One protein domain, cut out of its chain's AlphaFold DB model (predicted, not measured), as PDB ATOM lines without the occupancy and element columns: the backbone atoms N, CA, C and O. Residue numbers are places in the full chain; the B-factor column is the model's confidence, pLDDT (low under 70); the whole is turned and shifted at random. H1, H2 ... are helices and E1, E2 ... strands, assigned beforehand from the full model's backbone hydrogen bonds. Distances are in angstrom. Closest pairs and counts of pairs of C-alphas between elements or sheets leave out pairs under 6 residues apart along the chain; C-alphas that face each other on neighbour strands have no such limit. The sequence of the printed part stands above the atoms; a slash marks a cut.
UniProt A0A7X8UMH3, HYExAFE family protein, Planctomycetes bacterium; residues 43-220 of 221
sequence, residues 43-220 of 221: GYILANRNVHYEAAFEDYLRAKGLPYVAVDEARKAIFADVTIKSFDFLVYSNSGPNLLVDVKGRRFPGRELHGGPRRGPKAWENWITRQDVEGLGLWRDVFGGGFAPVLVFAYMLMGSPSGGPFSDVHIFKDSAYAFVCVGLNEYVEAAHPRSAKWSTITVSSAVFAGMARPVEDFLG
ATOM      1  N   GLY A  43     286.007 270.365 271.561       35.44
ATOM      2  CA  GLY A  43     286.930 270.143 272.679       35.44
ATOM      3  C   GLY A  43     287.691 271.397 273.122       35.44
ATOM      4  O   GLY A  43     287.711 271.690 274.310       35.44
ATOM      5  N   TYR A  44     288.218 272.201 272.191       30.70
ATOM      6  CA  TYR A  44     288.986 273.412 272.531       30.70
ATOM      7  C   TYR A  44     288.098 274.513 273.140       30.70
ATOM      8  O   TYR A  44     288.514 275.249 274.029       30.70
ATOM      9  N   ILE A  45     286.836 274.604 272.694       44.81
ATOM     10  CA  ILE A  45     285.848 275.527 273.276       44.81
ATOM     11  C   ILE A  45     285.432 275.080 274.685       44.81
ATOM     12  O   ILE A  45     285.179 275.933 275.529       44.81
ATOM     13  N   LEU A  46     285.311 273.771 274.938       49.81
ATOM     14  CA  LEU A  46     284.964 273.230 276.258       49.81
ATOM     15  C   LEU A  46     286.103 273.435 277.264       49.81
ATOM     16  O   LEU A  46     285.828 273.911 278.359       49.81
ATOM     17  N   ALA A  47     287.355 273.180 276.867       44.56
ATOM     18  CA  ALA A  47     288.532 273.416 277.705       44.56
ATOM     19  C   ALA A  47     288.683 274.902 278.074       44.56
ATOM     20  O   ALA A  47     288.726 275.244 279.247       44.56
ATOM     21  N   ASN A  48     288.619 275.809 277.090       61.34
ATOM     22  CA  ASN A  48     288.726 277.251 277.355       61.34
ATOM     23  C   ASN A  48     287.548 277.803 278.184       61.34
ATOM     24  O   ASN A  48     287.649 278.851 278.813       61.34
ATOM     25  N   ARG A  49     286.401 277.112 278.169       58.34
ATOM     26  CA  ARG A  49     285.283 277.435 279.059       58.34
ATOM     27  C   ARG A  49     285.558 276.969 280.478       58.34
ATOM     28  O   ARG A  49     285.253 277.740 281.371       58.34
ATOM     29  N   ASN A  50     286.104 275.771 280.685       68.25
ATOM     30  CA  ASN A  50     286.396 275.284 282.034       68.25
ATOM     31  C   ASN A  50     287.398 276.195 282.746       68.25
ATOM     32  O   ASN A  50     287.059 276.725 283.797       68.25
ATOM     33  N   VAL A  51     288.477 276.570 282.047       83.50
ATOM     34  CA  VAL A  51     289.459 277.573 282.503       83.50
ATOM     35  C   VAL A  51     288.789 278.873 282.959       83.50
ATOM     36  O   VAL A  51     289.206 279.512 283.917       83.50
ATOM     37  N   HIS A  52     287.720 279.291 282.282       92.44
ATOM     38  CA  HIS A  52     286.991 280.496 282.656       92.44
ATOM     39  C   HIS A  52     286.154 280.339 283.935       92.44
ATOM     40  O   HIS A  52     286.067 281.298 284.700       92.44
ATOM     41  N   TYR A  53     285.549 279.173 284.172       95.81
ATOM     42  CA  TYR A  53     284.806 278.898 285.407       95.81
ATOM     43  C   TYR A  53     285.739 278.656 286.594       95.81
ATOM     44  O   TYR A  53     285.459 279.154 287.678       95.81
ATOM     45  N   GLU A  54     286.852 277.956 286.378       95.81
ATOM     46  CA  GLU A  54     287.927 277.790 287.362       95.81
ATOM     47  C   GLU A  54     288.484 279.156 287.774       95.81
ATOM     48  O   GLU A  54     288.541 279.454 288.960       95.81
ATOM     49  N   ALA A  55     288.774 280.041 286.812       96.50
ATOM     50  CA  ALA A  55     289.227 281.401 287.106       96.50
ATOM     51  C   ALA A  55     288.177 282.237 287.860       96.50
ATOM     52  O   ALA A  55     288.537 283.048 288.709       96.50
ATOM     53  N   ALA A  56     286.885 282.057 287.560       97.56
ATOM     54  CA  ALA A  56     285.814 282.736 288.289       97.56
ATOM     55  C   ALA A  56     285.717 282.240 289.739       97.56
ATOM     56  O   ALA A  56     285.509 283.038 290.649       97.56
ATOM     57  N   PHE A  57     285.873 280.932 289.951       97.81
ATOM     58  CA  PHE A  57     285.881 280.345 291.287       97.81
ATOM     59  C   PHE A  57     287.133 280.746 292.075       97.81
ATOM     60  O   PHE A  57     287.036 281.080 293.249       97.81
ATOM     61  N   GLU A  58     288.296 280.800 291.426       97.75
ATOM     62  CA  GLU A  58     289.530 281.290 292.037       97.75
ATOM     63  C   GLU A  58     289.387 282.742 292.524       97.75
ATOM     64  O   GLU A  58     289.772 283.072 293.646       97.75
ATOM     65  N   ASP A  59     288.801 283.611 291.699       98.06
ATOM     66  CA  ASP A  59     288.527 285.002 292.064       98.06
ATOM     67  C   ASP A  59     287.553 285.107 293.249       98.06
ATOM     68  O   ASP A  59     287.780 285.899 294.162       98.06
ATOM     69  N   TYR A  60     286.533 284.244 293.294       97.38
ATOM     70  CA  TYR A  60     285.637 284.119 294.445       97.38
ATOM     71  C   TYR A  60     286.384 283.712 295.724       97.38
ATOM     72  O   TYR A  60     286.223 284.365 296.757       97.38
ATOM     73  N   LEU A  61     287.251 282.692 295.665       96.50
ATOM     74  CA  LEU A  61     288.055 282.268 296.820       96.50
ATOM     75  C   LEU A  61     288.931 283.418 297.338       96.50
ATOM     76  O   LEU A  61     288.967 283.677 298.543       96.50
ATOM     77  N   ARG A  62     289.579 284.163 296.432       96.69
ATOM     78  CA  ARG A  62     290.371 285.354 296.781       96.69
ATOM     79  C   ARG A  62     289.520 286.446 297.421       96.69
ATOM     80  O   ARG A  62     289.929 287.005 298.436       96.69
ATOM     81  N   ALA A  63     288.351 286.740 296.855       96.06
ATOM     82  CA  ALA A  63     287.451 287.775 297.357       96.06
ATOM     83  C   ALA A  63     286.930 287.462 298.770       96.06
ATOM     84  O   ALA A  63     286.764 288.372 299.579       96.06
ATOM     85  N   LYS A  64     286.721 286.180 299.086       93.44
ATOM     86  CA  LYS A  64     286.326 285.704 300.422       93.44
ATOM     87  C   LYS A  64     287.504 285.544 301.393       93.44
ATOM     88  O   LYS A  64     287.280 285.235 302.557       93.44
ATOM     89  N   GLY A  65     288.745 285.742 300.940       93.50
ATOM     90  CA  GLY A  65     289.946 285.557 301.762       93.50
ATOM     91  C   GLY A  65     290.226 284.096 302.131       93.50
ATOM     92  O   GLY A  65     290.890 283.836 303.132       93.50
ATOM     93  N   LEU A  66     289.717 283.147 301.344       92.81
ATOM     94  CA  LEU A  66     289.865 281.717 301.590       92.81
ATOM     95  C   LEU A  66     291.251 281.234 301.137       92.81
ATOM     96  O   LEU A  66     291.614 281.468 299.981       92.81
ATOM     97  N   PRO A  67     292.039 280.545 301.984       94.75
ATOM     98  CA  PRO A  67     293.325 280.000 301.564       94.75
ATOM     99  C   PRO A  67     293.130 278.809 300.621       94.75
ATOM    100  O   PRO A  67     292.370 277.885 300.913       94.75
ATOM    101  N   TYR A  68     293.856 278.786 299.503       96.75
ATOM    102  CA  TYR A  68     293.784 277.691 298.537       96.75
ATOM    103  C   TYR A  68     295.097 277.498 297.766       96.75
ATOM    104  O   TYR A  68     295.960 278.376 297.726       96.75
ATOM    105  N   VAL A  69     295.219 276.344 297.112       95.06
ATOM    106  CA  VAL A  69     296.242 276.025 296.111       95.06
ATOM    107  C   VAL A  69     295.537 275.610 294.823       95.06
ATOM    108  O   VAL A  69     294.779 274.642 294.825       95.06
ATOM    109  N   ALA A  70     295.789 276.324 293.724       92.50
ATOM    110  CA  ALA A  70     295.384 275.882 292.390       92.50
ATOM    111  C   ALA A  70     296.322 274.765 291.912       92.50
ATOM    112  O   ALA A  70     297.547 274.879 292.037       92.50
ATOM    113  N   VAL A  71     295.761 273.684 291.381       87.25
ATOM    114  CA  VAL A  71     296.509 272.504 290.942       87.25
ATOM    115  C   VAL A  71     296.626 272.510 289.421       87.25
ATOM    116  O   VAL A  71     295.650 272.644 288.696       87.25
ATOM    117  N   ASP A  72     297.855 272.373 288.927       70.44
ATOM    118  CA  ASP A  72     298.147 272.397 287.494       70.44
ATOM    119  C   ASP A  72     297.906 271.018 286.847       70.44
ATOM    120  O   ASP A  72     298.637 270.056 287.112       70.44
ATOM    121  N   GLU A  73     296.915 270.929 285.952       61.09
ATOM    122  CA  GLU A  73     296.602 269.727 285.161       61.09
ATOM    123  C   GLU A  73     297.769 269.250 284.272       61.09
ATOM    124  O   GLU A  73     297.830 268.070 283.909       61.09
ATOM    125  N   ALA A  74     298.720 270.129 283.917       53.94
ATOM    126  CA  ALA A  74     299.884 269.761 283.110       53.94
ATOM    127  C   ALA A  74     300.829 268.802 283.854       53.94
ATOM    128  O   ALA A  74     301.598 268.069 283.226       53.94
ATOM    129  N   ARG A  75     300.737 268.751 285.189       54.31
ATOM    130  CA  ARG A  75     301.431 267.780 286.036       54.31
ATOM    131  C   ARG A  75     300.468 266.673 286.433       54.31
ATOM    132  O   ARG A  75     300.053 266.569 287.583       54.31
ATOM    133  N   LYS A  76     300.137 265.817 285.466       58.50
ATOM    134  CA  LYS A  76     299.531 264.513 285.756       58.50
ATOM    135  C   LYS A  76     300.345 263.822 286.846       58.50
ATOM    136  O   LYS A  76     301.526 263.537 286.641       58.50
ATOM    137  N   ALA A  77     299.720 263.559 287.987       61.47
ATOM    138  CA  ALA A  77     300.354 262.768 289.022       61.47
ATOM    139  C   ALA A  77     300.407 261.311 288.551       61.47
ATOM    140  O   ALA A  77     299.379 260.705 288.234       61.47
ATOM    141  N   ILE A  78     301.621 260.771 288.471       61.19
ATOM    142  CA  ILE A  78     301.842 259.339 288.300       61.19
ATOM    143  C   ILE A  78     301.869 258.758 289.707       61.19
ATOM    144  O   ILE A  78     302.772 259.059 290.486       61.19
ATOM    145  N   PHE A  79     300.865 257.954 290.036       62.88
ATOM    146  CA  PHE A  79     300.795 257.243 291.303       62.88
ATOM    147  C   PHE A  79     300.663 255.753 291.010       62.88
ATOM    148  O   PHE A  79     299.737 255.349 290.311       62.88
ATOM    149  N   ALA A  80     301.602 254.948 291.518       63.69
ATOM    150  CA  ALA A  80     301.645 253.501 291.288       63.69
ATOM    151  C   ALA A  80     301.477 253.112 289.797       63.69
ATOM    152  O   ALA A  80     300.657 252.264 289.461       63.69
ATOM    153  N   ASP A  81     302.209 253.791 288.903       67.19
ATOM    154  CA  ASP A  81     302.158 253.639 287.435       67.19
ATOM    155  C   ASP A  81     300.807 253.957 286.764       67.19
ATOM    156  O   ASP A  81     300.646 253.798 285.552       67.19
ATOM    157  N   VAL A  82     299.843 254.494 287.516       71.88
ATOM    158  CA  VAL A  82     298.555 254.961 287.001       71.88
ATOM    159  C   VAL A  82     298.551 256.486 286.919       71.88
ATOM    160  O   VAL A  82     298.947 257.199 287.841       71.88
ATOM    161  N   THR A  83     298.087 257.008 285.783       78.56
ATOM    162  CA  THR A  83     297.811 258.439 285.621       78.56
ATOM    163  C   THR A  83     296.481 258.772 286.284       78.56
ATOM    164  O   THR A  83     295.432 258.367 285.781       78.56
ATOM    165  N   ILE A  84     296.512 259.549 287.365       80.62
ATOM    166  CA  ILE A  84     295.298 260.030 288.034       80.62
ATOM    167  C   ILE A  84     294.920 261.394 287.450       80.62
ATOM    168  O   ILE A  84     295.781 262.239 287.196       80.62
ATOM    169  N   LYS A  85     293.623 261.619 287.214       82.81
ATOM    170  CA  LYS A  85     293.116 262.954 286.879       82.81
ATOM    171  C   LYS A  85     293.328 263.889 288.081       82.81
ATOM    172  O   LYS A  85     292.903 263.560 289.184       82.81
ATOM    173  N   SER A  86     293.967 265.038 287.873       85.25
ATOM    174  CA  SER A  86     294.076 266.081 288.900       85.25
ATOM    175  C   SER A  86     292.709 266.713 289.188       85.25
ATOM    176  O   SER A  86     291.858 266.783 288.301       85.25
ATOM    177  N   PHE A  87     292.504 267.140 290.432       92.56
ATOM    178  CA  PHE A  87     291.445 268.080 290.808       92.56
ATOM    179  C   PHE A  87     291.941 269.520 290.586       92.56
ATOM    180  O   PHE A  87     293.135 269.711 290.363       92.56
ATOM    181  N   ASP A  88     291.058 270.516 290.656       94.19
ATOM    182  CA  ASP A  88     291.373 271.904 290.284       94.19
ATOM    183  C   ASP A  88     291.956 272.710 291.452       94.19
ATOM    184  O   ASP A  88     292.915 273.466 291.283       94.19
ATOM    185  N   PHE A  89     291.397 272.552 292.657       96.25
ATOM    186  CA  PHE A  89     291.813 273.319 293.835       96.25
ATOM    187  C   PHE A  89     291.909 272.459 295.092       96.25
ATOM    188  O   PHE A  89     291.043 271.635 295.369       96.25
ATOM    189  N   LEU A  90     292.932 272.715 295.902       96.50
ATOM    190  CA  LEU A  90     292.934 272.370 297.320       96.50
ATOM    191  C   LEU A  90     292.529 273.621 298.102       96.50
ATOM    192  O   LEU A  90     293.255 274.610 298.061       96.50
ATOM    193  N   VAL A  91     291.403 273.593 298.810       97.12
ATOM    194  CA  VAL A  91     290.918 274.732 299.610       97.12
ATOM    195  C   VAL A  91     291.023 274.390 301.091       97.12
ATOM    196  O   VAL A  91     290.581 273.321 301.513       97.12
ATOM    197  N   TYR A  92     291.613 275.280 301.883       95.69
ATOM    198  CA  TYR A  92     291.744 275.077 303.321       95.69
ATOM    199  C   TYR A  92     290.485 275.558 304.031       95.69
ATOM    200  O   TYR A  92     290.058 276.697 303.850       95.69
ATOM    201  N   SER A  93     289.892 274.670 304.826       91.88
ATOM    202  CA  SER A  93     288.700 274.991 305.606       91.88
ATOM    203  C   SER A  93     289.083 275.611 306.951       91.88
ATOM    204  O   SER A  93     290.091 275.224 307.548       91.88
ATOM    205  N   ASN A  94     288.256 276.524 307.469       88.56
ATOM    206  CA  ASN A  94     288.403 277.027 308.836       88.56
ATOM    207  C   ASN A  94     287.947 275.994 309.878       88.56
ATOM    208  O   ASN A  94     288.379 276.043 311.031       88.56
ATOM    209  N   SER A  95     287.075 275.059 309.489       86.12
ATOM    210  CA  SER A  95     286.638 273.959 310.350       86.12
ATOM    211  C   SER A  95     286.288 272.702 309.549       86.12
ATOM    212  O   SER A  95     285.739 272.764 308.452       86.12
ATOM    213  N   GLY A  96     286.601 271.529 310.099       89.31
ATOM    214  CA  GLY A  96     286.420 270.265 309.383       89.31
ATOM    215  C   GLY A  96     287.537 269.985 308.364       89.31
ATOM    216  O   GLY A  96     288.640 270.516 308.502       89.31
ATOM    217  N   PRO A  97     287.301 269.093 307.388       94.88
ATOM    218  CA  PRO A  97     288.320 268.691 306.424       94.88
ATOM    219  C   PRO A  97     288.615 269.791 305.394       94.88
ATOM    220  O   PRO A  97     287.730 270.548 305.002       94.88
ATOM    221  N   ASN A  98     289.848 269.825 304.888       96.88
ATOM    222  CA  ASN A  98     290.198 270.621 303.708       96.88
ATOM    223  C   ASN A  98     289.516 270.041 302.463       96.88
ATOM    224  O   ASN A  98     289.240 268.844 302.400       96.88
ATOM    225  N   LEU A  99     289.254 270.854 301.446       97.50
ATOM    226  CA  LEU A  99     288.480 270.424 300.285       97.50
ATOM    227  C   LEU A  99     289.384 270.120 299.091       97.50
ATOM    228  O   LEU A  99     290.184 270.961 298.686       97.50
ATOM    229  N   LEU A 100     289.203 268.945 298.491       97.31
ATOM    230  CA  LEU A 100     289.717 268.606 297.164       97.31
ATOM    231  C   LEU A 100     288.608 268.924 296.161       97.31
ATOM    232  O   LEU A 100     287.591 268.230 296.123       97.31
ATOM    233  N   VAL A 101     288.774 270.003 295.404       97.50
ATOM    234  CA  VAL A 101     287.712 270.612 294.602       97.50
ATOM    235  C   VAL A 101     287.933 270.379 293.118       97.50
ATOM    236  O   VAL A 101     289.000 270.666 292.585       97.50
ATOM    237  N   ASP A 102     286.878 269.937 292.444       96.69
ATOM    238  CA  ASP A 102     286.778 269.855 290.986       96.69
ATOM    239  C   ASP A 102     285.590 270.719 290.528       96.69
ATOM    240  O   ASP A 102     284.452 270.562 290.994       96.69
ATOM    241  N   VAL A 103     285.860 271.672 289.642       97.31
ATOM    242  CA  VAL A 103     284.944 272.717 289.190       97.31
ATOM    243  C   VAL A 103     284.212 272.265 287.932       97.31
ATOM    244  O   VAL A 103     284.771 271.823 286.925       97.31
ATOM    245  N   LYS A 104     282.890 272.417 287.965       96.56
ATOM    246  CA  LYS A 104     281.973 272.079 286.881       96.56
ATOM    247  C   LYS A 104     281.251 273.324 286.411       96.56
ATOM    248  O   LYS A 104     280.229 273.741 286.951       96.56
ATOM    249  N   GLY A 105     281.771 273.882 285.325       96.06
ATOM    250  CA  GLY A 105     281.220 275.064 284.685       96.06
ATOM    251  C   GLY A 105     279.907 274.833 283.944       96.06
ATOM    252  O   GLY A 105     279.847 274.043 282.995       96.06
ATOM    253  N   ARG A 106     278.839 275.532 284.325       94.88
ATOM    254  CA  ARG A 106     277.497 275.384 283.743       94.88
ATOM    255  C   ARG A 106     276.863 276.749 283.513       94.88
ATOM    256  O   ARG A 106     277.212 277.738 284.142       94.88
ATOM    257  N   ARG A 107     275.910 276.813 282.586       93.12
ATOM    258  CA  ARG A 107     275.068 278.003 282.411       93.12
ATOM    259  C   ARG A 107     273.760 277.784 283.138       93.12
ATOM    260  O   ARG A 107     273.160 276.724 282.972       93.12
ATOM    261  N   PHE A 108     273.297 278.792 283.859       91.62
ATOM    262  CA  PHE A 108     272.007 278.766 284.530       91.62
ATOM    263  C   PHE A 108     271.059 279.761 283.852       91.62
ATOM    264  O   PHE A 108     271.444 280.912 283.653       91.62
ATOM    265  N   PRO A 109     269.855 279.346 283.426       88.06
ATOM    266  CA  PRO A 109     268.921 280.247 282.762       88.06
ATOM    267  C   PRO A 109     268.363 281.283 283.749       88.06
ATOM    268  O   PRO A 109     267.960 280.926 284.854       88.06
ATOM    269  N   GLY A 110     268.301 282.551 283.346       77.38
ATOM    270  CA  GLY A 110     267.580 283.595 284.074       77.38
ATOM    271  C   GLY A 110     266.067 283.391 284.014       77.38
ATOM    272  O   GLY A 110     265.549 282.755 283.089       77.38
ATOM    273  N   ARG A 111     265.342 283.937 284.998       69.00
ATOM    274  CA  ARG A 111     263.873 283.851 285.052       69.00
ATOM    275  C   ARG A 111     263.215 284.540 283.857       69.00
ATOM    276  O   ARG A 111     262.251 284.015 283.317       69.00
ATOM    277  N   GLU A 112     263.757 285.649 283.356       65.19
ATOM    278  CA  GLU A 112     263.211 286.279 282.144       65.19
ATOM    279  C   GLU A 112     263.353 285.418 280.875       65.19
ATOM    280  O   GLU A 112     262.718 285.701 279.864       65.19
ATOM    281  N   LEU A 113     264.145 284.340 280.915       61.47
ATOM    282  CA  LEU A 113     264.286 283.400 279.803       61.47
ATOM    283  C   LEU A 113     263.215 282.291 279.814       61.47
ATOM    284  O   LEU A 113     263.305 281.352 279.013       61.47
ATOM    285  N   HIS A 114     262.200 282.363 280.689       54.53
ATOM    286  CA  HIS A 114     261.031 281.479 280.639       54.53
ATOM    287  C   HIS A 114     260.340 281.586 279.264       54.53
ATOM    288  O   HIS A 114     259.917 282.657 278.846       54.53
ATOM    289  N   GLY A 115     260.252 280.467 278.534       54.47
ATOM    290  CA  GLY A 115     259.770 280.435 277.141       54.47
ATOM    291  C   GLY A 115     260.868 280.531 276.071       54.47
ATOM    292  O   GLY A 115     260.564 280.513 274.879       54.47
ATOM    293  N   GLY A 116     262.145 280.582 276.469       53.75
ATOM    294  CA  GLY A 116     263.289 280.501 275.562       53.75
ATOM    295  C   GLY A 116     263.328 279.203 274.734       53.75
ATOM    296  O   GLY A 116     262.558 278.269 274.975       53.75
ATOM    297  N   PRO A 117     264.225 279.104 273.733       55.09
ATOM    298  CA  PRO A 117     264.243 277.975 272.809       55.09
ATOM    299  C   PRO A 117     264.276 276.638 273.561       55.09
ATOM    300  O   PRO A 117     265.035 276.498 274.517       55.09
ATOM    301  N   ARG A 118     263.579 275.601 273.061       58.69
ATOM    302  CA  ARG A 118     263.627 274.220 273.612       58.69
ATOM    303  C   ARG A 118     265.053 273.649 273.787       58.69
ATOM    304  O   ARG A 118     265.225 272.591 274.384       58.69
ATOM    305  N   ARG A 119     266.069 274.314 273.223       63.41
ATOM    306  CA  ARG A 119     267.503 273.982 273.267       63.41
ATOM    307  C   ARG A 119     268.345 274.936 274.140       63.41
ATOM    308  O   ARG A 119     269.563 274.960 273.987       63.41
ATOM    309  N   GLY A 120     267.720 275.745 274.996       66.00
ATOM    310  CA  GLY A 120     268.406 276.647 275.925       66.00
ATOM    311  C   GLY A 120     269.088 275.930 277.105       66.00
ATOM    312  O   GLY A 120     268.918 274.719 277.270       66.00
ATOM    313  N   PRO A 121     269.871 276.665 277.921       73.94
ATOM    314  CA  PRO A 121     270.442 276.144 279.162       73.94
ATOM    315  C   PRO A 121     269.345 275.604 280.082       73.94
ATOM    316  O   PRO A 121     268.282 276.211 280.203       73.94
ATOM    317  N   LYS A 122     269.609 274.474 280.740       85.00
ATOM    318  CA  LYS A 122     268.700 273.902 281.736       85.00
ATOM    319  C   LYS A 122     269.154 274.324 283.127       85.00
ATOM    320  O   LYS A 122     270.341 274.232 283.432       85.00
ATOM    321  N   ALA A 123     268.213 274.764 283.958       89.56
ATOM    322  CA  ALA A 123     268.484 275.000 285.371       89.56
ATOM    323  C   ALA A 123     268.997 273.710 286.022       89.56
ATOM    324  O   ALA A 123     268.531 272.618 285.683       89.56
ATOM    325  N   TRP A 124     269.958 273.853 286.935       94.06
ATOM    326  CA  TRP A 124     270.534 272.737 287.691       94.06
ATOM    327  C   TRP A 124     271.109 271.610 286.817       94.06
ATOM    328  O   TRP A 124     271.040 270.437 287.189       94.06
ATOM    329  N   GLU A 125     271.647 271.929 285.633       95.31
ATOM    330  CA  GLU A 125     272.432 270.951 284.875       95.31
ATOM    331  C   GLU A 125     273.701 270.604 285.658       95.31
ATOM    332  O   GLU A 125     274.567 271.452 285.822       95.31
ATOM    333  N   ASN A 126     273.834 269.350 286.089       97.88
ATOM    334  CA  ASN A 126     274.833 268.973 287.091       97.88
ATOM    335  C   ASN A 126     275.689 267.753 286.722       97.88
ATOM    336  O   ASN A 126     276.323 267.184 287.594       97.88
ATOM    337  N   TRP A 127     275.706 267.301 285.468       97.75
ATOM    338  CA  TRP A 127     276.399 266.051 285.132       97.75
ATOM    339  C   TRP A 127     277.915 266.119 285.373       97.75
ATOM    340  O   TRP A 127     278.512 267.168 285.163       97.75
ATOM    341  N   ILE A 128     278.542 264.998 285.719       97.19
ATOM    342  CA  ILE A 128     280.006 264.828 285.795       97.19
ATOM    343  C   ILE A 128     280.426 263.570 285.031       97.19
ATOM    344  O   ILE A 128     279.574 262.783 284.607       97.19
ATOM    345  N   THR A 129     281.724 263.374 284.818       96.25
ATOM    346  CA  THR A 129     282.265 262.141 284.229       96.25
ATOM    347  C   THR A 129     282.569 261.107 285.312       96.25
ATOM    348  O   THR A 129     282.830 261.457 286.459       96.25
ATOM    349  N   ARG A 130     282.580 259.816 284.959       95.00
ATOM    350  CA  ARG A 130     283.064 258.766 285.876       95.00
ATOM    351  C   ARG A 130     284.531 258.962 286.266       95.00
ATOM    352  O   ARG A 130     284.891 258.683 287.399       95.00
ATOM    353  N   GLN A 131     285.335 259.528 285.366       92.81
ATOM    354  CA  GLN A 131     286.733 259.856 285.640       92.81
ATOM    355  C   GLN A 131     286.886 260.929 286.729       92.81
ATOM    356  O   GLN A 131     287.847 260.874 287.488       92.81
ATOM    357  N   ASP A 132     285.949 261.883 286.829       94.06
ATOM    358  CA  ASP A 132     285.932 262.855 287.931       94.06
ATOM    359  C   ASP A 132     285.751 262.131 289.277       94.06
ATOM    360  O   ASP A 132     286.487 262.389 290.223       94.06
ATOM    361  N   VAL A 133     284.822 261.164 289.334       95.62
ATOM    362  CA  VAL A 133     284.549 260.359 290.538       95.62
ATOM    363  C   VAL A 133     285.768 259.537 290.946       95.62
ATOM    364  O   VAL A 133     286.181 259.575 292.102       95.62
ATOM    365  N   GLU A 134     286.343 258.801 289.996       93.44
ATOM    366  CA  GLU A 134     287.514 257.954 290.232       93.44
ATOM    367  C   GLU A 134     288.727 258.792 290.660       93.44
ATOM    368  O   GLU A 134     289.379 258.466 291.649       93.44
ATOM    369  N   GLY A 135     288.997 259.903 289.966       91.94
ATOM    370  CA  GLY A 135     290.128 260.783 290.261       91.94
ATOM    371  C   GLY A 135     290.037 261.422 291.645       91.94
ATOM    372  O   GLY A 135     290.959 261.280 292.446       91.94
ATOM    373  N   LEU A 136     288.921 262.084 291.959       93.69
ATOM    374  CA  LEU A 136     288.713 262.705 293.273       93.69
ATOM    375  C   LEU A 136     288.699 261.677 294.411       93.69
ATOM    376  O   LEU A 136     289.230 261.952 295.486       93.69
ATOM    377  N   GLY A 137     288.103 260.501 294.186       94.56
ATOM    378  CA  GLY A 137     288.093 259.412 295.162       94.56
ATOM    379  C   GLY A 137     289.503 258.921 295.489       94.56
ATOM    380  O   GLY A 137     289.864 258.841 296.660       94.56
ATOM    381  N   LEU A 138     290.329 258.684 294.463       93.19
ATOM    382  CA  LEU A 138     291.730 258.297 294.646       93.19
ATOM    383  C   LEU A 138     292.535 259.387 295.360       93.19
ATOM    384  O   LEU A 138     293.320 259.082 296.252       93.19
ATOM    385  N   TRP A 139     292.327 260.661 295.017       92.69
ATOM    386  CA  TRP A 139     293.009 261.755 295.704       92.69
ATOM    387  C   TRP A 139     292.620 261.864 297.177       92.69
ATOM    388  O   TRP A 139     293.501 262.084 298.003       92.69
ATOM    389  N   ARG A 140     291.350 261.644 297.535       94.06
ATOM    390  CA  ARG A 140     290.954 261.526 298.948       94.06
ATOM    391  C   ARG A 140     291.749 260.424 299.642       94.06
ATOM    392  O   ARG A 140     292.231 260.644 300.746       94.06
ATOM    393  N   ASP A 141     291.908 259.265 299.013       92.62
ATOM    394  CA  ASP A 141     292.627 258.141 299.619       92.62
ATOM    395  C   ASP A 141     294.135 258.437 299.770       92.62
ATOM    396  O   ASP A 141     294.737 258.055 300.771       92.62
ATOM    397  N   VAL A 142     294.730 259.185 298.831       91.69
ATOM    398  CA  VAL A 142     296.129 259.653 298.900       91.69
ATOM    399  C   VAL A 142     296.337 260.696 300.004       91.69
ATOM    400  O   VAL A 142     297.330 260.637 300.726       91.69
ATOM    401  N   PHE A 143     295.427 261.664 300.135       92.19
ATOM    402  CA  PHE A 143     295.528 262.745 301.122       92.19
ATOM    403  C   PHE A 143     295.068 262.329 302.532       92.19
ATOM    404  O   PHE A 143     295.556 262.862 303.530       92.19
ATOM    405  N   GLY A 144     294.143 261.373 302.630       92.88
ATOM    406  CA  GLY A 144     293.605 260.838 303.879       92.88
ATOM    407  C   GLY A 144     292.423 261.623 304.464       92.88
ATOM    408  O   GLY A 144     291.904 262.573 303.882       92.88
ATOM    409  N   GLY A 145     291.986 261.219 305.664       90.38
ATOM    410  CA  GLY A 145     290.729 261.664 306.292       90.38
ATOM    411  C   GLY A 145     290.631 263.150 306.670       90.38
ATOM    412  O   GLY A 145     289.556 263.603 307.050       90.38
ATOM    413  N   GLY A 146     291.720 263.916 306.551       94.75
ATOM    414  CA  GLY A 146     291.709 265.375 306.700       94.75
ATOM    415  C   GLY A 146     291.224 266.124 305.454       94.75
ATOM    416  O   GLY A 146     291.196 267.354 305.472       94.75
ATOM    417  N   PHE A 147     290.879 265.408 304.378       96.44
ATOM    418  CA  PHE A 147     290.511 265.979 303.089       96.44
ATOM    419  C   PHE A 147     289.203 265.380 302.561       96.44
ATOM    420  O   PHE A 147     289.016 264.163 302.551       96.44
ATOM    421  N   ALA A 148     288.294 266.236 302.098       96.81
ATOM    422  CA  ALA A 148     286.996 265.852 301.561       96.81
ATOM    423  C   ALA A 148     286.909 266.166 300.057       96.81
ATOM    424  O   ALA A 148     287.150 267.308 299.662       96.81
ATOM    425  N   PRO A 149     286.537 265.194 299.203       97.56
ATOM    426  CA  PRO A 149     286.294 265.448 297.790       97.56
ATOM    427  C   PRO A 149     284.955 266.167 297.593       97.56
ATOM    428  O   PRO A 149     283.898 265.664 297.993       97.56
ATOM    429  N   VAL A 150     284.994 267.334 296.952       98.19
ATOM    430  CA  VAL A 150     283.838 268.211 296.731       98.19
ATOM    431  C   VAL A 150     283.747 268.603 295.261       98.19
ATOM    432  O   VAL A 150     284.735 268.943 294.613       98.19
ATOM    433  N   LEU A 151     282.527 268.577 294.732       98.44
ATOM    434  CA  LEU A 151     282.207 269.102 293.413       98.44
ATOM    435  C   LEU A 151     281.691 270.529 293.568       98.44
ATOM    436  O   LEU A 151     280.686 270.746 294.248       98.44
ATOM    437  N   VAL A 152     282.335 271.481 292.896       98.38
ATOM    438  CA  VAL A 152     281.844 272.860 292.801       98.38
ATOM    439  C   VAL A 152     281.154 273.041 291.463       98.38
ATOM    440  O   VAL A 152     281.772 272.931 290.409       98.38
ATOM    441  N   PHE A 153     279.868 273.372 291.475       97.94
ATOM    442  CA  PHE A 153     279.150 273.768 290.270       97.94
ATOM    443  C   PHE A 153     279.166 275.287 290.139       97.94
ATOM    444  O   PHE A 153     278.482 275.998 290.874       97.94
ATOM    445  N   ALA A 154     279.947 275.772 289.174       97.69
ATOM    446  CA  ALA A 154     280.050 277.180 288.826       97.69
ATOM    447  C   ALA A 154     278.989 277.528 287.777       97.69
ATOM    448  O   ALA A 154     279.147 277.248 286.582       97.69
ATOM    449  N   TYR A 155     277.888 278.123 288.224       95.69
ATOM    450  CA  TYR A 155     276.768 278.514 287.381       95.69
ATOM    451  C   TYR A 155     276.923 279.957 286.902       95.69
ATOM    452  O   TYR A 155     276.672 280.889 287.654       95.69
ATOM    453  N   MET A 156     277.265 280.154 285.627       94.81
ATOM    454  CA  MET A 156     277.179 281.471 284.988       94.81
ATOM    455  C   MET A 156     275.707 281.811 284.729       94.81
ATOM    456  O   MET A 156     275.025 281.103 283.974       94.81
ATOM    457  N   LEU A 157     275.224 282.881 285.353       92.25
ATOM    458  CA  LEU A 157     273.828 283.301 285.310       92.25
ATOM    459  C   LEU A 157     273.533 284.014 283.985       92.25
ATOM    460  O   LEU A 157     274.135 285.028 283.642       92.25
ATOM    461  N   MET A 158     272.606 283.455 283.210       87.12
ATOM    462  CA  MET A 158     272.184 283.993 281.920       87.12
ATOM    463  C   MET A 158     270.965 284.897 282.127       87.12
ATOM    464  O   MET A 158     269.840 284.434 281.965       87.12
ATOM    465  N   GLY A 159     271.172 286.154 282.506       78.94
ATOM    466  CA  GLY A 159     270.090 287.111 282.761       78.94
ATOM    467  C   GLY A 159     270.347 287.958 284.001       78.94
ATOM    468  O   GLY A 159     271.478 288.018 284.486       78.94
ATOM    469  N   SER A 160     269.302 288.598 284.517       75.12
ATOM    470  CA  SER A 160     269.373 289.408 285.724       75.12
ATOM    471  C   SER A 160     269.863 288.558 286.901       75.12
ATOM    472  O   SER A 160     269.241 287.534 287.217       75.12
ATOM    473  N   PRO A 161     270.939 288.971 287.595       69.56
ATOM    474  CA  PRO A 161     271.468 288.216 288.726       69.56
ATOM    475  C   PRO A 161     270.481 288.108 289.904       69.56
ATOM    476  O   PRO A 161     270.548 287.168 290.688       69.56
ATOM    477  N   SER A 162     269.518 289.030 289.997       66.06
ATOM    478  CA  SER A 162     268.583 289.193 291.120       66.06
ATOM    479  C   SER A 162     267.335 288.288 291.093       66.06
ATOM    480  O   SER A 162     266.366 288.552 291.800       66.06
ATOM    481  N   GLY A 163     267.324 287.214 290.295       63.81
ATOM    482  CA  GLY A 163     266.148 286.339 290.133       63.81
ATOM    483  C   GLY A 163     266.378 284.843 290.366       63.81
ATOM    484  O   GLY A 163     265.437 284.064 290.206       63.81
ATOM    485  N   GLY A 164     267.603 284.421 290.683       74.62
ATOM    486  CA  GLY A 164     267.955 283.011 290.877       74.62
ATOM    487  C   GLY A 164     267.649 282.481 292.287       74.62
ATOM    488  O   GLY A 164     267.332 283.257 293.182       74.62
ATOM    489  N   PRO A 165     267.765 281.159 292.513       85.12
ATOM    490  CA  PRO A 165     267.675 280.552 293.846       85.12
ATOM    491  C   PRO A 165     268.941 280.767 294.701       85.12
ATOM    492  O   PRO A 165     269.067 280.167 295.762       85.12
ATOM    493  N   PHE A 166     269.902 281.557 294.219       89.88
ATOM    494  CA  PHE A 166     271.215 281.724 294.831       89.88
ATOM    495  C   PHE A 166     271.213 282.940 295.758       89.88
ATOM    496  O   PHE A 166     270.795 284.023 295.350       89.88
ATOM    497  N   SER A 167     271.666 282.748 296.995       84.94
ATOM    498  CA  SER A 167     271.804 283.807 298.003       84.94
ATOM    499  C   SER A 167     273.060 284.651 297.804       84.94
ATOM    500  O   SER A 167     273.037 285.840 298.110       84.94
ATOM    501  N   ASP A 168     274.128 284.047 297.278       90.50
ATOM    502  CA  ASP A 168     275.378 284.722 296.947       90.50
ATOM    503  C   ASP A 168     275.612 284.705 295.434       90.50
ATOM    504  O   ASP A 168     275.490 283.670 294.768       90.50
ATOM    505  N   VAL A 169     275.929 285.877 294.895       94.12
ATOM    506  CA  VAL A 169     276.226 286.080 293.482       94.12
ATOM    507  C   VAL A 169     277.549 286.815 293.375       94.12
ATOM    508  O   VAL A 169     277.674 287.970 293.780       94.12
ATOM    509  N   HIS A 170     278.513 286.159 292.742       95.62
ATOM    510  CA  HIS A 170     279.845 286.692 292.512       95.62
ATOM    511  C   HIS A 170     279.952 287.301 291.118       95.62
ATOM    512  O   HIS A 170     279.618 286.655 290.120       95.62
ATOM    513  N   ILE A 171     280.445 288.533 291.031       95.44
ATOM    514  CA  ILE A 171     280.734 289.170 289.746       95.44
ATOM    515  C   ILE A 171     282.198 288.935 289.409       95.44
ATOM    516  O   ILE A 171     283.086 289.402 290.113       95.44
ATOM    517  N   PHE A 172     282.438 288.254 288.292       96.06
ATOM    518  CA  PHE A 172     283.774 288.067 287.750       96.06
ATOM    519  C   PHE A 172     283.806 288.521 286.295       96.06
ATOM    520  O   PHE A 172     283.114 287.962 285.435       96.06
ATOM    521  N   LYS A 173     284.633 289.536 286.014       93.00
ATOM    522  CA  LYS A 173     284.612 290.274 284.740       93.00
ATOM    523  C   LYS A 173     283.185 290.784 284.477       93.00
ATOM    524  O   LYS A 173     282.543 291.294 285.387       93.00
ATOM    525  N   ASP A 174     282.667 290.605 283.267       90.69
ATOM    526  CA  ASP A 174     281.333 291.070 282.868       90.69
ATOM    527  C   ASP A 174     280.252 289.988 283.045       90.69
ATOM    528  O   ASP A 174     279.312 289.892 282.253       90.69
ATOM    529  N   SER A 175     280.412 289.073 284.004       93.06
ATOM    530  CA  SER A 175     279.500 287.938 284.187       93.06
ATOM    531  C   SER A 175     279.218 287.652 285.660       93.06
ATOM    532  O   SER A 175     280.093 287.765 286.514       93.06
ATOM    533  N   ALA A 176     277.969 287.274 285.939       94.25
ATOM    534  CA  ALA A 176     277.510 286.874 287.260       94.25
ATOM    535  C   ALA A 176     277.581 285.352 287.416       94.25
ATOM    536  O   ALA A 176     277.161 284.608 286.522       94.25
ATOM    537  N   TYR A 177     278.076 284.904 288.565       95.81
ATOM    538  CA  TYR A 177     278.223 283.499 288.919       95.81
ATOM    539  C   TYR A 177     277.542 283.206 290.240       95.81
ATOM    540  O   TYR A 177     277.560 284.023 291.155       95.81
ATOM    541  N   ALA A 178     277.008 282.000 290.347       95.88
ATOM    542  CA  ALA A 178     276.725 281.378 291.624       95.88
ATOM    543  C   ALA A 178     277.548 280.095 291.742       95.88
ATOM    544  O   ALA A 178     277.649 279.327 290.778       95.88
ATOM    545  N   PHE A 179     278.115 279.863 292.920       97.25
ATOM    546  CA  PHE A 179     278.873 278.658 293.230       97.25
ATOM    547  C   PHE A 179     278.105 277.849 294.264       97.25
ATOM    548  O   PHE A 179     277.680 278.381 295.286       97.25
ATOM    549  N   VAL A 180     277.911 276.566 293.982       97.44
ATOM    550  CA  VAL A 180     277.323 275.624 294.937       97.44
ATOM    551  C   VAL A 180     278.169 274.365 295.011       97.44
ATOM    552  O   VAL A 180     278.748 273.934 294.011       97.44
ATOM    553  N   CYS A 181     278.201 273.767 296.190       97.62
ATOM    554  CA  CYS A 181     279.003 272.609 296.527       97.62
ATOM    555  C   CYS A 181     278.123 271.391 296.809       97.62
ATOM    556  O   CYS A 181     277.031 271.504 297.372       97.62
ATOM    557  N   VAL A 182     278.635 270.213 296.455       98.06
ATOM    558  CA  VAL A 182     278.103 268.912 296.881       98.06
ATOM    559  C   VAL A 182     279.279 267.984 297.185       98.06
ATOM    560  O   VAL A 182     280.249 267.942 296.424       98.06
ATOM    561  N   GLY A 183     279.207 267.229 298.283       98.00
ATOM    562  CA  GLY A 183     280.212 266.209 298.589       98.00
ATOM    563  C   GLY A 183     280.165 265.076 297.562       98.00
ATOM    564  O   GLY A 183     279.085 264.656 297.149       98.00
ATOM    565  N   LEU A 184     281.322 264.553 297.147       98.12
ATOM    566  CA  LEU A 184     281.371 263.549 296.079       98.12
ATOM    567  C   LEU A 184     280.552 262.293 296.410       98.12
ATOM    568  O   LEU A 184     279.818 261.812 295.552       98.12
ATOM    569  N   ASN A 185     280.659 261.776 297.639       96.88
ATOM    570  CA  ASN A 185     279.938 260.564 298.048       96.88
ATOM    571  C   ASN A 185     278.418 260.775 297.971       96.88
ATOM    572  O   ASN A 185     277.727 259.997 297.321       96.88
ATOM    573  N   GLU A 186     277.929 261.879 298.543       97.94
ATOM    574  CA  GLU A 186     276.512 262.264 298.531       97.94
ATOM    575  C   GLU A 186     275.984 262.394 297.091       97.94
ATOM    576  O   GLU A 186     274.907 261.906 296.748       97.94
ATOM    577  N   TYR A 187     276.781 263.008 296.209       98.56
ATOM    578  CA  TYR A 187     276.449 263.136 294.794       98.56
ATOM    579  C   TYR A 187     276.351 261.771 294.108       98.56
ATOM    580  O   TYR A 187     275.398 261.521 293.370       98.56
ATOM    581  N   VAL A 188     277.330 260.890 294.325       98.31
ATOM    582  CA  VAL A 188     277.392 259.569 293.682       98.31
ATOM    583  C   VAL A 188     276.246 258.669 294.139       98.31
ATOM    584  O   VAL A 188     275.664 257.987 293.298       98.31
ATOM    585  N   GLU A 189     275.883 258.705 295.421       98.38
ATOM    586  CA  GLU A 189     274.752 257.948 295.975       98.38
ATOM    587  C   GLU A 189     273.416 258.322 295.312       98.38
ATOM    588  O   GLU A 189     272.584 257.453 295.055       98.38
ATOM    589  N   ALA A 190     273.227 259.599 294.971       98.31
ATOM    590  CA  ALA A 190     272.019 260.098 294.310       98.31
ATOM    591  C   ALA A 190     272.074 260.044 292.767       98.31
ATOM    592  O   ALA A 190     271.078 260.336 292.087       98.31
ATOM    593  N   ALA A 191     273.235 259.737 292.182       98.31
ATOM    594  CA  ALA A 191     273.460 259.861 290.750       98.31
ATOM    595  C   ALA A 191     272.975 258.643 289.955       98.31
ATOM    596  O   ALA A 191     273.024 257.494 290.382       98.31
ATOM    597  N   HIS A 192     272.579 258.900 288.711       98.12
ATOM    598  CA  HIS A 192     272.244 257.881 287.723       98.12
ATOM    599  C   HIS A 192     273.019 258.110 286.416       98.12
ATOM    600  O   HIS A 192     273.471 259.228 286.133       98.12
ATOM    601  N   PRO A 193     273.199 257.070 285.578       98.06
ATOM    602  CA  PRO A 193     273.825 257.230 284.272       98.06
ATOM    603  C   PRO A 193     273.074 258.248 283.403       98.06
ATOM    604  O   PRO A 193     271.867 258.134 283.200       98.06
ATOM    605  N   ARG A 194     273.799 259.217 282.832       95.94
ATOM    606  CA  ARG A 194     273.256 260.198 281.874       95.94
ATOM    607  C   ARG A 194     273.595 259.847 280.432       95.94
ATOM    608  O   ARG A 194     272.782 260.027 279.532       95.94
ATOM    609  N   SER A 195     274.827 259.408 280.185       95.25
ATOM    610  CA  SER A 195     275.275 259.045 278.843       95.25
ATOM    611  C   SER A 195     276.369 257.998 278.901       95.25
ATOM    612  O   SER A 195     277.449 258.266 279.423       95.25
ATOM    613  N   ALA A 196     276.111 256.837 278.297       92.75
ATOM    614  CA  ALA A 196     277.114 255.788 278.143       92.75
ATOM    615  C   ALA A 196     278.277 256.249 277.251       92.75
ATOM    616  O   ALA A 196     279.436 256.079 277.608       92.75
ATOM    617  N   LYS A 197     277.975 256.927 276.132       94.88
ATOM    618  CA  LYS A 197     278.982 257.406 275.169       94.88
ATOM    619  C   LYS A 197     280.024 258.335 275.794       94.88
ATOM    620  O   LYS A 197     281.182 258.306 275.397       94.88
ATOM    621  N   TRP A 198     279.595 259.190 276.716       93.25
ATOM    622  CA  TRP A 198     280.463 260.172 277.367       93.25
ATOM    623  C   TRP A 198     280.886 259.742 278.773       93.25
ATOM    624  O   TRP A 198     281.547 260.511 279.459       93.25
ATOM    625  N   SER A 199     280.484 258.542 279.204       95.75
ATOM    626  CA  SER A 199     280.696 258.035 280.560       95.75
ATOM    627  C   SER A 199     280.315 259.062 281.637       95.75
ATOM    628  O   SER A 199     281.076 259.346 282.559       95.75
ATOM    629  N   THR A 200     279.135 259.678 281.491       97.81
ATOM    630  CA  THR A 200     278.652 260.717 282.414       97.81
ATOM    631  C   THR A 200     277.529 260.215 283.301       97.81
ATOM    632  O   THR A 200     276.628 259.519 282.817       97.81
ATOM    633  N   ILE A 201     277.526 260.679 284.544       98.38
ATOM    634  CA  ILE A 201     276.445 260.515 285.519       98.38
ATOM    635  C   ILE A 201     275.822 261.878 285.843       98.38
ATOM    636  O   ILE A 201     276.401 262.917 285.522       98.38
ATOM    637  N   THR A 202     274.618 261.884 286.404       98.56
ATOM    638  CA  THR A 202     273.908 263.104 286.808       98.56
ATOM    639  C   THR A 202     272.958 262.802 287.958       98.56
ATOM    640  O   THR A 202     272.468 261.682 288.075       98.56
ATOM    641  N   VAL A 203     272.645 263.809 288.763       98.44
ATOM    642  CA  VAL A 203     271.537 263.783 289.723       98.44
ATOM    643  C   VAL A 203     270.333 264.501 289.101       98.44
ATOM    644  O   VAL A 203     270.494 265.401 288.270       98.44
ATOM    645  N   SER A 204     269.103 264.112 289.457       97.44
ATOM    646  CA  SER A 204     267.915 264.832 288.977       97.44
ATOM    647  C   SER A 204     267.946 266.285 289.473       97.44
ATOM    648  O   SER A 204     268.407 266.552 290.578       97.44
ATOM    649  N   SER A 205     267.463 267.247 288.680       95.12
ATOM    650  CA  SER A 205     267.560 268.671 289.040       95.12
ATOM    651  C   SER A 205     266.905 269.010 290.382       95.12
ATOM    652  O   SER A 205     267.429 269.845 291.105       95.12
ATOM    653  N   ALA A 206     265.788 268.358 290.724       94.62
ATOM    654  CA  ALA A 206     265.091 268.586 291.988       94.62
ATOM    655  C   ALA A 206     265.895 268.073 293.192       94.62
ATOM    656  O   ALA A 206     266.046 268.793 294.171       94.62
ATOM    657  N   VAL A 207     266.456 266.862 293.093       97.69
ATOM    658  CA  VAL A 207     267.306 266.292 294.153       97.69
ATOM    659  C   VAL A 207     268.595 267.098 294.283       97.69
ATOM    660  O   VAL A 207     268.966 267.487 295.384       97.69
ATOM    661  N   PHE A 208     269.228 267.438 293.157       97.69
ATOM    662  CA  PHE A 208     270.442 268.246 293.148       97.69
ATOM    663  C   PHE A 208     270.223 269.620 293.797       97.69
ATOM    664  O   PHE A 208     271.042 270.055 294.595       97.69
ATOM    665  N   ALA A 209     269.109 270.291 293.496       95.06
ATOM    666  CA  ALA A 209     268.781 271.579 294.107       95.06
ATOM    667  C   ALA A 209     268.555 271.492 295.626       95.06
ATOM    668  O   ALA A 209     268.770 272.481 296.315       95.06
ATOM    669  N   GLY A 210     268.117 270.337 296.143       95.75
ATOM    670  CA  GLY A 210     267.925 270.115 297.579       95.75
ATOM    671  C   GLY A 210     269.204 269.761 298.343       95.75
ATOM    672  O   GLY A 210     269.254 269.984 299.547       95.75
ATOM    673  N   MET A 211     270.221 269.222 297.664       96.12
ATOM    674  CA  MET A 211     271.496 268.819 298.283       96.12
ATOM    675  C   MET A 211     272.640 269.820 298.058       96.12
ATOM    676  O   MET A 211     273.625 269.826 298.793       96.12
ATOM    677  N   ALA A 212     272.540 270.648 297.015       96.44
ATOM    678  CA  ALA A 212     273.522 271.680 296.719       96.44
ATOM    679  C   ALA A 212     273.505 272.754 297.808       96.44
ATOM    680  O   ALA A 212     272.464 273.351 298.084       96.44
ATOM    681  N   ARG A 213     274.670 273.013 298.400       95.75
ATOM    682  CA  ARG A 213     274.843 273.996 299.475       95.75
ATOM    683  C   ARG A 213     275.778 275.131 299.043       95.75
ATOM    684  O   ARG A 213     276.574 274.921 298.123       95.75
ATOM    685  N   PRO A 214     275.696 276.318 299.665       94.75
ATOM    686  CA  PRO A 214     276.700 277.368 299.503       94.75
ATOM    687  C   PRO A 214     278.121 276.862 299.790       94.75
ATOM    688  O   PRO A 214     278.312 275.844 300.461       94.75
ATOM    689  N   VAL A 215     279.130 277.560 299.269       93.62
ATOM    690  CA  VAL A 215     280.537 277.179 299.481       93.62
ATOM    691  C   VAL A 215     280.916 277.340 300.957       93.62
ATOM    692  O   VAL A 215     281.654 276.524 301.505       93.62
ATOM    693  N   GLU A 216     280.350 278.355 301.605       91.44
ATOM    694  CA  GLU A 216     280.522 278.699 303.014       91.44
ATOM    695  C   GLU A 216     280.197 277.524 303.952       91.44
ATOM    696  O   GLU A 216     280.979 277.234 304.860       91.44
ATOM    697  N   ASP A 217     279.129 276.770 303.669       92.50
ATOM    698  CA  ASP A 217     278.702 275.603 304.458       92.50
ATOM    699  C   ASP A 217     279.763 274.491 304.518       92.50
ATOM    700  O   ASP A 217     279.764 273.677 305.443       92.50
ATOM    701  N   PHE A 218     280.651 274.416 303.521       91.69
ATOM    702  CA  PHE A 218     281.742 273.437 303.480       91.69
ATOM    703  C   PHE A 218     283.043 273.955 304.099       91.69
ATOM    704  O   PHE A 218     283.923 273.151 304.399       91.69
ATOM    705  N   LEU A 219     283.178 275.273 304.260       87.25
ATOM    706  CA  LEU A 219     284.412 275.924 304.705       87.25
ATOM    707  C   LEU A 219     284.334 276.467 306.138       87.25
ATOM    708  O   LEU A 219     285.348 276.905 306.683       87.25
ATOM    709  N   GLY A 220     283.149 276.412 306.757       79.50
ATOM    710  CA  GLY A 220     282.920 276.897 308.117       79.50
ATOM    711  C   GLY A 220     283.090 278.409 308.236       79.50
ATOM    712  O   GLY A 220     283.722 278.870 309.191       79.50
TER     713      GLY A 220
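This is residues 43 to 220 of the 221 residues of the protein "HYExAFE family protein" of Planctomycetes bacterium (UniProt A0A7X8UMH3). What is the main picture? A strongly twisted sheet of six strands, curled like part of a barrel, wraps round the long helix H1, while H2 covers part of its other face: three layers, with helices on both faces of a sheet. Two small hairpins, E2 with E3 and E9 with E10, lie outside this sheet, and residues 114 to 119 stick out. What is it made of? The printed part has 178 residues, with five named helices and ten named strands in the order H1 E1 E2 E3 E4 E5 H2 E6 E7 E8 H3 E9 E10 H4 H5; the class is mixed, and the large sheet, E1 E4 E5 E6 E8 E7, is mixed too. It is compact, with a radius of gyration of the C-alphas of 16.0 A and spans of 52 by 40 by 31 A.

What comes first? H1, residues 43 to 63, runs 30.3 A from C-alpha 43 at (286.930, 270.143, 272.679). E1 is residues 68 to 70, E2 77 to 79, E3 82 to 84 and E4 89 to 91. What follows? E5, residues 98 to 109, spans 31.4 A and bends by 58 degrees at residue 102; H2, 130 to 143, spans 20.1 A, and E6, 147 to 158, 33.3 A. E7 is residues 170 to 172, E8 175 to 183, H3 184 to 190, E9 192 to 195, E10 200 to 202, H4 205 to 211 and H5 216 to 219, ending at C-alpha 219 (284.412, 275.924, 304.705).

What does H1 meet? The sheet curls round it, the C-alphas of Tyr 53 and Gly 105 in E5 being closest at 5.3 A. How are strands paired? Parallel E5 and E6, with N 104 and O 152 2.7 A apart, form with H2 a strand-helix-strand unit, a helix between parallel neighbours, with a right-handed crossover. Antiparallel pairs include E1 and E4, N 69 to O 90 2.8 A, and E6 and E8, N 153 to O 180 2.8 A. Where are the other helices? H2 is over E6 at a height over the sheet of 8.7 A, its closest C-alphas Leu 136 and Pro 149 5.8 A apart; H3 and H5 are also on the sheet, and H4 only grazes it. H2 touches H3 with residues 133 to 137 alone, at a steep tilt of 41 degrees. Every O i to N i+4 pair is within hydrogen-bond range in H1, H2, H3 and H4; H5 is too short for one.

How large is it? The two C-alphas farthest apart, Ala 80 and Gly 115, are 51.8 A apart. Is it continuous? The printed part has no cut; E5 to H2 and E6 to E7 are long links. Where is confidence low? Residues 43 to 50, 73 to 81, 111 to 120 and 161 to 163 are under 70.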